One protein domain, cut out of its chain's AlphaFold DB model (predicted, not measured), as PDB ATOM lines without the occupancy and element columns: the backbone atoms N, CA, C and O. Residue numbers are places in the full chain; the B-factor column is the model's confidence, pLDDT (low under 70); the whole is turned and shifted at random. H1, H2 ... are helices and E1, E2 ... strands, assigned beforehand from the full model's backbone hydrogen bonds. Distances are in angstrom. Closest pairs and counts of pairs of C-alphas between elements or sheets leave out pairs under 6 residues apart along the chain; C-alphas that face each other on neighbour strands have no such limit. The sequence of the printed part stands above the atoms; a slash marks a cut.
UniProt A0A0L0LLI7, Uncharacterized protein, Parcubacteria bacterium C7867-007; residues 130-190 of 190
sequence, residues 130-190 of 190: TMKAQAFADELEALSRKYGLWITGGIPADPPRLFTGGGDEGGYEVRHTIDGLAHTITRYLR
ATOM      1  N   THR A 130    -129.586   0.407  23.299       81.56
ATOM      2  CA  THR A 130    -129.423   0.233  21.851       81.56
ATOM      3  C   THR A 130    -130.294   1.231  21.088       81.56
ATOM      4  O   THR A 130    -129.817   1.872  20.153       81.56
ATOM      5  N   MET A 131    -131.535   1.471  21.530       83.06
ATOM      6  CA  MET A 131    -132.386   2.512  20.933       83.06
ATOM      7  C   MET A 131    -131.807   3.919  21.125       83.06
ATOM      8  O   MET A 131    -131.849   4.727  20.200       83.06
ATOM      9  N   LYS A 132    -131.230   4.219  22.296       88.69
ATOM     10  CA  LYS A 132    -130.551   5.505  22.539       88.69
ATOM     11  C   LYS A 132    -129.320   5.678  21.641       88.69
ATOM     12  O   LYS A 132    -129.126   6.756  21.086       88.69
ATOM     13  N   ALA A 133    -128.509   4.632  21.478       88.38
ATOM     14  CA  ALA A 133    -127.343   4.647  20.594       88.38
ATOM     15  C   ALA A 133    -127.747   4.844  19.125       88.38
ATOM     16  O   ALA A 133    -127.098   5.604  18.407       88.38
ATOM     17  N   GLN A 134    -128.856   4.229  18.704       85.56
ATOM     18  CA  GLN A 134    -129.415   4.432  17.372       85.56
ATOM     19  C   GLN A 134    -129.884   5.875  17.162       85.56
ATOM     20  O   GLN A 134    -129.480   6.506  16.190       85.56
ATOM     21  N   ALA A 135    -130.681   6.418  18.088       89.56
ATOM     22  CA  ALA A 135    -131.155   7.799  18.001       89.56
ATOM     23  C   ALA A 135    -129.985   8.795  17.933       89.56
ATOM     24  O   ALA A 135    -129.990   9.718  17.122       89.56
ATOM     25  N   PHE A 136    -128.932   8.556  18.723       93.19
ATOM     26  CA  PHE A 136    -127.703   9.341  18.657       93.19
ATOM     27  C   PHE A 136    -127.031   9.268  17.276       93.19
ATOM     28  O   PHE A 136    -126.611  10.296  16.746       93.19
ATOM     29  N   ALA A 137    -126.930   8.079  16.677       91.56
ATOM     30  CA  ALA A 137    -126.336   7.913  15.352       91.56
ATOM     31  C   ALA A 137    -127.162   8.584  14.244       91.56
ATOM     32  O   ALA A 137    -126.581   9.171  13.331       91.56
ATOM     33  N   ASP A 138    -128.491   8.564  14.354       90.62
ATOM     34  CA  ASP A 138    -129.397   9.235  13.416       90.62
ATOM     35  C   ASP A 138    -129.225  10.760  13.468       90.62
ATOM     36  O   ASP A 138    -129.093  11.427  12.435       90.62
ATOM     37  N   GLU A 139    -129.165  11.330  14.674       95.94
ATOM     38  CA  GLU A 139    -128.896  12.757  14.864       95.94
ATOM     39  C   GLU A 139    -127.487  13.139  14.388       95.94
ATOM     40  O   GLU A 139    -127.300  14.173  13.734       95.94
ATOM     41  N   LEU A 140    -126.493  12.283  14.652       94.31
ATOM     42  CA  LEU A 140    -125.130  12.483  14.173       94.31
ATOM     43  C   LEU A 140    -125.061  12.444  12.643       94.31
ATOM     44  O   LEU A 140    -124.341  13.250  12.045       94.31
ATOM     45  N   GLU A 141    -125.808  11.552  11.991       94.44
ATOM     46  CA  GLU A 141    -125.918  11.510  10.534       94.44
ATOM     47  C   GLU A 141    -126.499  12.818   9.992       94.44
ATOM     48  O   GLU A 141    -125.930  13.416   9.074       94.44
ATOM     49  N   ALA A 142    -127.595  13.305  10.580       95.25
ATOM     50  CA  ALA A 142    -128.218  14.557  10.167       95.25
ATOM     51  C   ALA A 142    -127.246  15.746  10.280       95.25
ATOM     52  O   ALA A 142    -127.137  16.554   9.350       95.25
ATOM     53  N   LEU A 143    -126.485  15.824  11.376       97.12
ATOM     54  CA  LEU A 143    -125.426  16.823  11.552       97.12
ATOM     55  C   LEU A 143    -124.309  16.661  10.515       97.12
ATOM     56  O   LEU A 143    -123.870  17.650   9.924       97.12
ATOM     57  N   SER A 144    -123.887  15.426  10.256       96.00
ATOM     58  CA  SER A 144    -122.810  15.125   9.308       96.00
ATOM     59  C   SER A 144    -123.173  15.573   7.894       96.00
ATOM     60  O   SER A 144    -122.389  16.238   7.215       96.00
ATOM     61  N   ARG A 145    -124.420  15.314   7.481       94.94
ATOM     62  CA  ARG A 145    -124.969  15.770   6.197       94.94
ATOM     63  C   ARG A 145    -125.081  17.289   6.122       94.94
ATOM     64  O   ARG A 145    -124.738  17.864   5.094       94.94
ATOM     65  N   LYS A 146    -125.528  17.943   7.199       96.75
ATOM     66  CA  LYS A 146    -125.674  19.406   7.251       96.75
ATOM     67  C   LYS A 146    -124.352  20.135   7.007       96.75
ATOM     68  O   LYS A 146    -124.347  21.154   6.324       96.75
ATOM     69  N   TYR A 147    -123.257  19.642   7.584       97.12
ATOM     70  CA  TYR A 147    -121.954  20.310   7.511       97.12
ATOM     71  C   TYR A 147    -120.999  19.703   6.479       97.12
ATOM     72  O   TYR A 147    -119.925  20.256   6.259       97.12
ATOM     73  N   GLY A 148    -121.364  18.582   5.848       95.81
ATOM     74  CA  GLY A 148    -120.467  17.855   4.948       95.81
ATOM     75  C   GLY A 148    -119.232  17.308   5.669       95.81
ATOM     76  O   GLY A 148    -118.156  17.247   5.078       95.81
ATOM     77  N   LEU A 149    -119.369  16.954   6.950       96.56
ATOM     78  CA  LEU A 149    -118.292  16.444   7.800       96.56
ATOM     79  C   LEU A 149    -118.705  15.112   8.411       96.56
ATOM     80  O   LEU A 149    -119.801  15.004   8.943       96.56
ATOM     81  N   TRP A 150    -117.823  14.122   8.387       94.19
ATOM     82  CA  TRP A 150    -118.092  12.778   8.891       94.19
ATOM     83  C   TRP A 150    -117.081  12.378   9.953       94.19
ATOM     84  O   TRP A 150    -115.886  12.622   9.791       94.19
ATOM     85  N   ILE A 151    -117.560  11.733  11.013       92.25
ATOM     86  CA  ILE A 151    -116.722  11.167  12.068       92.25
ATOM     87  C   ILE A 151    -116.400   9.715  11.714       92.25
ATOM     88  O   ILE A 151    -117.255   8.967  11.251       92.25
ATOM     89  N   THR A 152    -115.163   9.289  11.929       85.62
ATOM     90  CA  THR A 152    -114.796   7.870  11.843       85.62
ATOM     91  C   THR A 152    -113.665   7.543  12.811       85.62
ATOM     92  O   THR A 152    -112.868   8.416  13.171       85.62
ATOM     93  N   GLY A 153    -113.611   6.281  13.228       76.06
ATOM     94  CA  GLY A 153    -112.533   5.675  14.002       76.06
ATOM     95  C   GLY A 153    -112.242   4.289  13.431       76.06
ATOM     96  O   GLY A 153    -113.169   3.563  13.081       76.06
ATOM     97  N   GLY A 154    -110.961   3.942  13.278       68.25
ATOM     98  CA  GLY A 154    -110.568   2.658  12.690       68.25
ATOM     99  C   GLY A 154    -110.811   1.473  13.626       68.25
ATOM    100  O   GLY A 154    -111.139   0.385  13.163       68.25
ATOM    101  N   ILE A 155    -110.671   1.701  14.934       70.62
ATOM    102  CA  ILE A 155    -110.806   0.707  16.002       70.62
ATOM    103  C   ILE A 155    -111.269   1.376  17.308       70.62
ATOM    104  O   ILE A 155    -111.123   2.593  17.464       70.62
ATOM    105  N   PRO A 156    -111.804   0.609  18.278       66.06
ATOM    106  CA  PRO A 156    -112.016   1.108  19.633       66.06
ATOM    107  C   PRO A 156    -110.737   1.752  20.199       66.06
ATOM    108  O   PRO A 156    -109.655   1.190  20.058       66.06
ATOM    109  N   ALA A 157    -110.880   2.912  20.850       72.50
ATOM    110  CA  ALA A 157    -109.809   3.748  21.423       72.50
ATOM    111  C   ALA A 157    -108.941   4.572  20.448       72.50
ATOM    112  O   ALA A 157    -108.163   5.406  20.919       72.50
ATOM    113  N   ASP A 158    -109.108   4.444  19.126       81.25
ATOM    114  CA  ASP A 158    -108.502   5.403  18.194       81.25
ATOM    115  C   ASP A 158    -109.156   6.791  18.340       81.25
ATOM    116  O   ASP A 158    -110.384   6.886  18.454       81.25
ATOM    117  N   PRO A 159    -108.380   7.895  18.291       84.50
ATOM    118  CA  PRO A 159    -108.953   9.234  18.282       84.50
ATOM    119  C   PRO A 159    -109.918   9.417  17.098       84.50
ATOM    120  O   PRO A 159    -109.549   9.085  15.963       84.50
ATOM    121  N   PRO A 160    -111.122   9.981  17.317       88.50
ATOM    122  CA  PRO A 160    -112.062  10.227  16.236       88.50
ATOM    123  C   PRO A 160    -111.473  11.237  15.251       88.50
ATOM    124  O   PRO A 160    -110.867  12.239  15.640       88.50
ATOM    125  N   ARG A 161    -111.673  10.985  13.960       90.12
ATOM    126  CA  ARG A 161    -111.220  11.861  12.876       90.12
ATOM    127  C   ARG A 161    -112.418  12.442  12.141       90.12
ATOM    128  O   ARG A 161    -113.381  11.725  11.872       90.12
ATOM    129  N   LEU A 162    -112.330  13.726  11.798       93.19
ATOM    130  CA  LEU A 162    -113.289  14.408  10.934       93.19
ATOM    131  C   LEU A 162    -112.796  14.372   9.489       93.19
ATOM    132  O   LEU A 162    -111.662  14.757   9.208       93.19
ATOM    133  N   PHE A 163    -113.665  13.950   8.579       90.38
ATOM    134  CA  PHE A 163    -113.414  13.939   7.143       90.38
ATOM    135  C   PHE A 163    -114.433  14.807   6.426       90.38
ATOM    136  O   PHE A 163    -115.616  14.787   6.765       90.38
ATOM    137  N   THR A 164    -113.993  15.529   5.402       95.44
ATOM    138  CA  THR A 164    -114.912  16.145   4.445       95.44
ATOM    139  C   THR A 164    -115.637  15.051   3.667       95.44
ATOM    140  O   THR A 164    -115.017  14.074   3.245       95.44
ATOM    141  N   GLY A 165    -116.950  15.204   3.512       91.00
ATOM    142  CA  GLY A 165    -117.779  14.250   2.788       91.00
ATOM    143  C   GLY A 165    -117.493  14.231   1.285       91.00
ATOM    144  O   GLY A 165    -117.302  15.287   0.682       91.00
ATOM    145  N   GLY A 166    -117.483  13.036   0.694       90.38
ATOM    146  CA  GLY A 166    -117.340  12.797  -0.744       90.38
ATOM    147  C   GLY A 166    -118.671  12.765  -1.501       90.38
ATOM    148  O   GLY A 166    -118.677  12.864  -2.726       90.38
ATOM    149  N   GLY A 167    -119.801  12.666  -0.790       89.50
ATOM    150  CA  GLY A 167    -121.147  12.560  -1.365       89.50
ATOM    151  C   GLY A 167    -121.609  11.119  -1.615       89.50
ATOM    152  O   GLY A 167    -122.775  10.899  -1.940       89.50
ATOM    153  N   ASP A 168    -120.724  10.143  -1.421       92.31
ATOM    154  CA  ASP A 168    -120.964   8.700  -1.488       92.31
ATOM    155  C   ASP A 168    -121.344   8.095  -0.124       92.31
ATOM    156  O   ASP A 168    -121.585   6.892  -0.009       92.31
ATOM    157  N   GLU A 169    -121.441   8.916   0.926       93.19
ATOM    158  CA  GLU A 169    -121.726   8.421   2.267       93.19
ATOM    159  C   GLU A 169    -123.151   7.875   2.425       93.19
ATOM    160  O   GLU A 169    -124.174   8.558   2.254       93.19
ATOM    161  N   GLY A 170    -123.199   6.610   2.839       90.06
ATOM    162  CA  GLY A 170    -124.419   5.872   3.105       90.06
ATOM    163  C   GLY A 170    -125.089   6.264   4.414       90.06
ATOM    164  O   GLY A 170    -126.312   6.401   4.408       90.06
ATOM    165  N   GLY A 171    -124.298   6.520   5.461       92.69
ATOM    166  CA  GLY A 171    -124.758   6.836   6.814       92.69
ATOM    167  C   GLY A 171    -123.774   6.359   7.884       92.69
ATOM    168  O   GLY A 171    -122.595   6.129   7.590       92.69
ATOM    169  N   TYR A 172    -124.269   6.186   9.110       92.19
ATOM    170  CA  TYR A 172    -123.542   5.515  10.192       92.19
ATOM    171  C   TYR A 172    -124.047   4.092  10.423       92.19
ATOM    172  O   TYR A 172    -125.238   3.808  10.335       92.19
ATOM    173  N   GLU A 173    -123.119   3.208  10.758       88.44
ATOM    174  CA  GLU A 173    -123.380   1.878  11.284       88.44
ATOM    175  C   GLU A 173    -123.011   1.856  12.769       88.44
ATOM    176  O   GLU A 173    -121.908   2.264  13.136       88.44
ATOM    177  N   VAL A 174    -123.927   1.380  13.614       85.81
ATOM    178  CA  VAL A 174    -123.717   1.216  15.058       85.81
ATOM    179  C   VAL A 174    -123.611  -0.268  15.372       85.81
ATOM    180  O   VAL A 174    -124.477  -1.047  14.976       85.81
ATOM    181  N   ARG A 175    -122.566  -0.672  16.098       83.56
ATOM    182  CA  ARG A 175    -122.372  -2.063  16.526       83.56
ATOM    183  C   ARG A 175    -122.009  -2.135  18.001       83.56
ATOM    184  O   ARG A 175    -121.181  -1.350  18.441       83.56
ATOM    185  N   HIS A 176    -122.543  -3.087  18.755       81.94
ATOM    186  CA  HIS A 176    -121.998  -3.453  20.058       81.94
ATOM    187  C   HIS A 176    -120.524  -3.857  19.945       81.94
ATOM    188  O   HIS A 176    -120.090  -4.442  18.951       81.94
ATOM    189  N   THR A 177    -119.748  -3.527  20.970       82.94
ATOM    190  CA  THR A 177    -118.426  -4.121  21.173       82.94
ATOM    191  C   THR A 177    -118.563  -5.599  21.538       82.94
ATOM    192  O   THR A 177    -119.614  -6.027  22.009       82.94
ATOM    193  N   ILE A 178    -117.494  -6.378  21.340       79.62
ATOM    194  CA  ILE A 178    -117.475  -7.829  21.622       79.62
ATOM    195  C   ILE A 178    -117.862  -8.131  23.079       79.62
ATOM    196  O   ILE A 178    -118.485  -9.145  23.357       79.62
ATOM    197  N   ASP A 179    -117.537  -7.236  24.013       81.69
ATOM    198  CA  ASP A 179    -117.888  -7.379  25.430       81.69
ATOM    199  C   ASP A 179    -119.343  -6.991  25.766       81.69
ATOM    200  O   ASP A 179    -119.766  -7.170  26.910       81.69
ATOM    201  N   GLY A 180    -120.101  -6.444  24.808       82.31
ATOM    202  CA  GLY A 180    -121.475  -5.964  24.985       82.31
ATOM    203  C   GLY A 180    -121.612  -4.679  25.813       82.31
ATOM    204  O   GLY A 180    -122.731  -4.246  26.085       82.31
ATOM    205  N   LEU A 181    -120.511  -4.044  26.232       84.00
ATOM    206  CA  LEU A 181    -120.543  -2.919  27.182       84.00
ATOM    207  C   LEU A 181    -120.545  -1.538  26.517       84.00
ATOM    208  O   LEU A 181    -120.849  -0.532  27.172       84.00
ATOM    209  N   ALA A 182    -120.210  -1.469  25.232       86.31
ATOM    210  CA  ALA A 182    -120.130  -0.234  24.467       86.31
ATOM    211  C   ALA A 182    -120.670  -0.412  23.040       86.31
ATOM    212  O   ALA A 182    -121.112  -1.490  22.640       86.31
ATOM    213  N   HIS A 183    -120.645   0.685  22.281       85.94
ATOM    214  CA  HIS A 183    -120.974   0.704  20.863       85.94
ATOM    215  C   HIS A 183    -119.804   1.301  20.076       85.94
ATOM    216  O   HIS A 183    -119.183   2.274  20.506       85.94
ATOM    217  N   THR A 184    -119.523   0.735  18.911       86.56
ATOM    218  CA  THR A 184    -118.719   1.340  17.854       86.56
ATOM    219  C   THR A 184    -119.654   2.017  16.858       86.56
ATOM    220  O   THR A 184    -120.776   1.558  16.639       86.56
ATOM    221  N   ILE A 185    -119.201   3.132  16.287       87.19
ATOM    222  CA  ILE A 185    -119.918   3.869  15.251       87.19
ATOM    223  C   ILE A 185    -118.969   4.118  14.084       87.19
ATOM    224  O   ILE A 185    -117.897   4.700  14.261       87.19
ATOM    225  N   THR A 186    -119.360   3.675  12.894       88.00
ATOM    226  CA  THR A 186    -118.508   3.728  11.704       88.00
ATOM    227  C   THR A 186    -119.310   4.249  10.525       88.00
ATOM    228  O   THR A 186    -120.427   3.798  10.279       88.00
ATOM    229  N   ARG A 187    -118.761   5.207   9.774       88.69
ATOM    230  CA  ARG A 187    -119.387   5.639   8.518       88.69
ATOM    231  C   ARG A 187    -119.264   4.522   7.481       88.69
ATOM    232  O   ARG A 187    -118.193   3.931   7.351       88.69
ATOM    233  N   TYR A 188    -120.302   4.310   6.683       88.44
ATOM    234  CA  TYR A 188    -120.224   3.432   5.515       88.44
ATOM    235  C   TYR A 188    -120.451   4.214   4.218       88.44
ATOM    236  O   TYR A 188    -121.136   5.240   4.201       88.44
ATOM    237  N   LEU A 189    -119.846   3.732   3.135       88.94
ATOM    238  CA  LEU A 189    -119.980   4.279   1.782       88.94
ATOM    239  C   LEU A 189    -120.943   3.399   0.971       88.94
ATOM    240  O   LEU A 189    -121.126   2.226   1.310       88.94
ATOM    241  N   ARG A 190    -121.600   3.978  -0.037       84.69
ATOM    242  CA  ARG A 190    -122.511   3.263  -0.947       84.69
ATOM    243  C   ARG A 190    -121.798   2.649  -2.139       84.69
ATOM    244  O   ARG A 190    -120.799   3.240  -2.597       84.69
TER     245      ARG A 190
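This is residues 130 to 190 of the 190 residues of an uncharacterized protein of Parcubacteria bacterium C7867-007 (UniProt A0A0L0LLI7). A long two-stranded hairpin, E3 and E4, has the helix H1 packed lengthwise on it, mostly on E3. A second, shorter hairpin, E1 and E2, sits beside the first with E1 next to E4. The printed part has 61 residues, with one named helix and four named strands in the order H1, E1, E2, E3, E4, and its class is mixed, helices and strands. Each pair of strands is a separate antiparallel sheet. The whole is compact, with a radius of gyration of the C-alphas of 11.6 A and spans of 33 by 24 by 19 A.

E3, residues 169 to 176, and E4, residues 183 to 189, form an antiparallel hairpin at 157 degrees, with N 173 and O 186 within hydrogen-bond range at 2.8 A. H1, residues 130 to 147, has 8 pairs of C-alphas within 8 A of E3, the closest being Glu 141 and Gly 171 at 6.1 A. In H1 every O i to N i+4 pair is within hydrogen-bond range. E1, residues 149 to 152, comes closest to E4 at the C-alphas of Thr 152 and Thr 186, 5.6 A apart. E1 and E2, residues 161 to 164, form an antiparallel hairpin at 145 degrees, with N 150 and O 163 at 2.8 A. E1 and E3 are near each other, with 5 pairs of C-alphas within 10 A. E2 is apart from H1, E3 and E4.

E3 measures 21.4 A from first to last C-alpha, E4 19.4 A, H1 25.8 A, E1 10.1 A and E2 10.2 A. H1 begins at C-alpha 130 (-129.423, 0.233, 21.851), and E4 ends at C-alpha 189 (-119.980, 4.279, 1.782).

The two C-alphas farthest apart, those of Gly 167 and Asp 179, are 33.6 A apart. The printed part has no cut and no long link. Mean pLDDT of the printed part is 87.9, with residues 154 and 156 under 70.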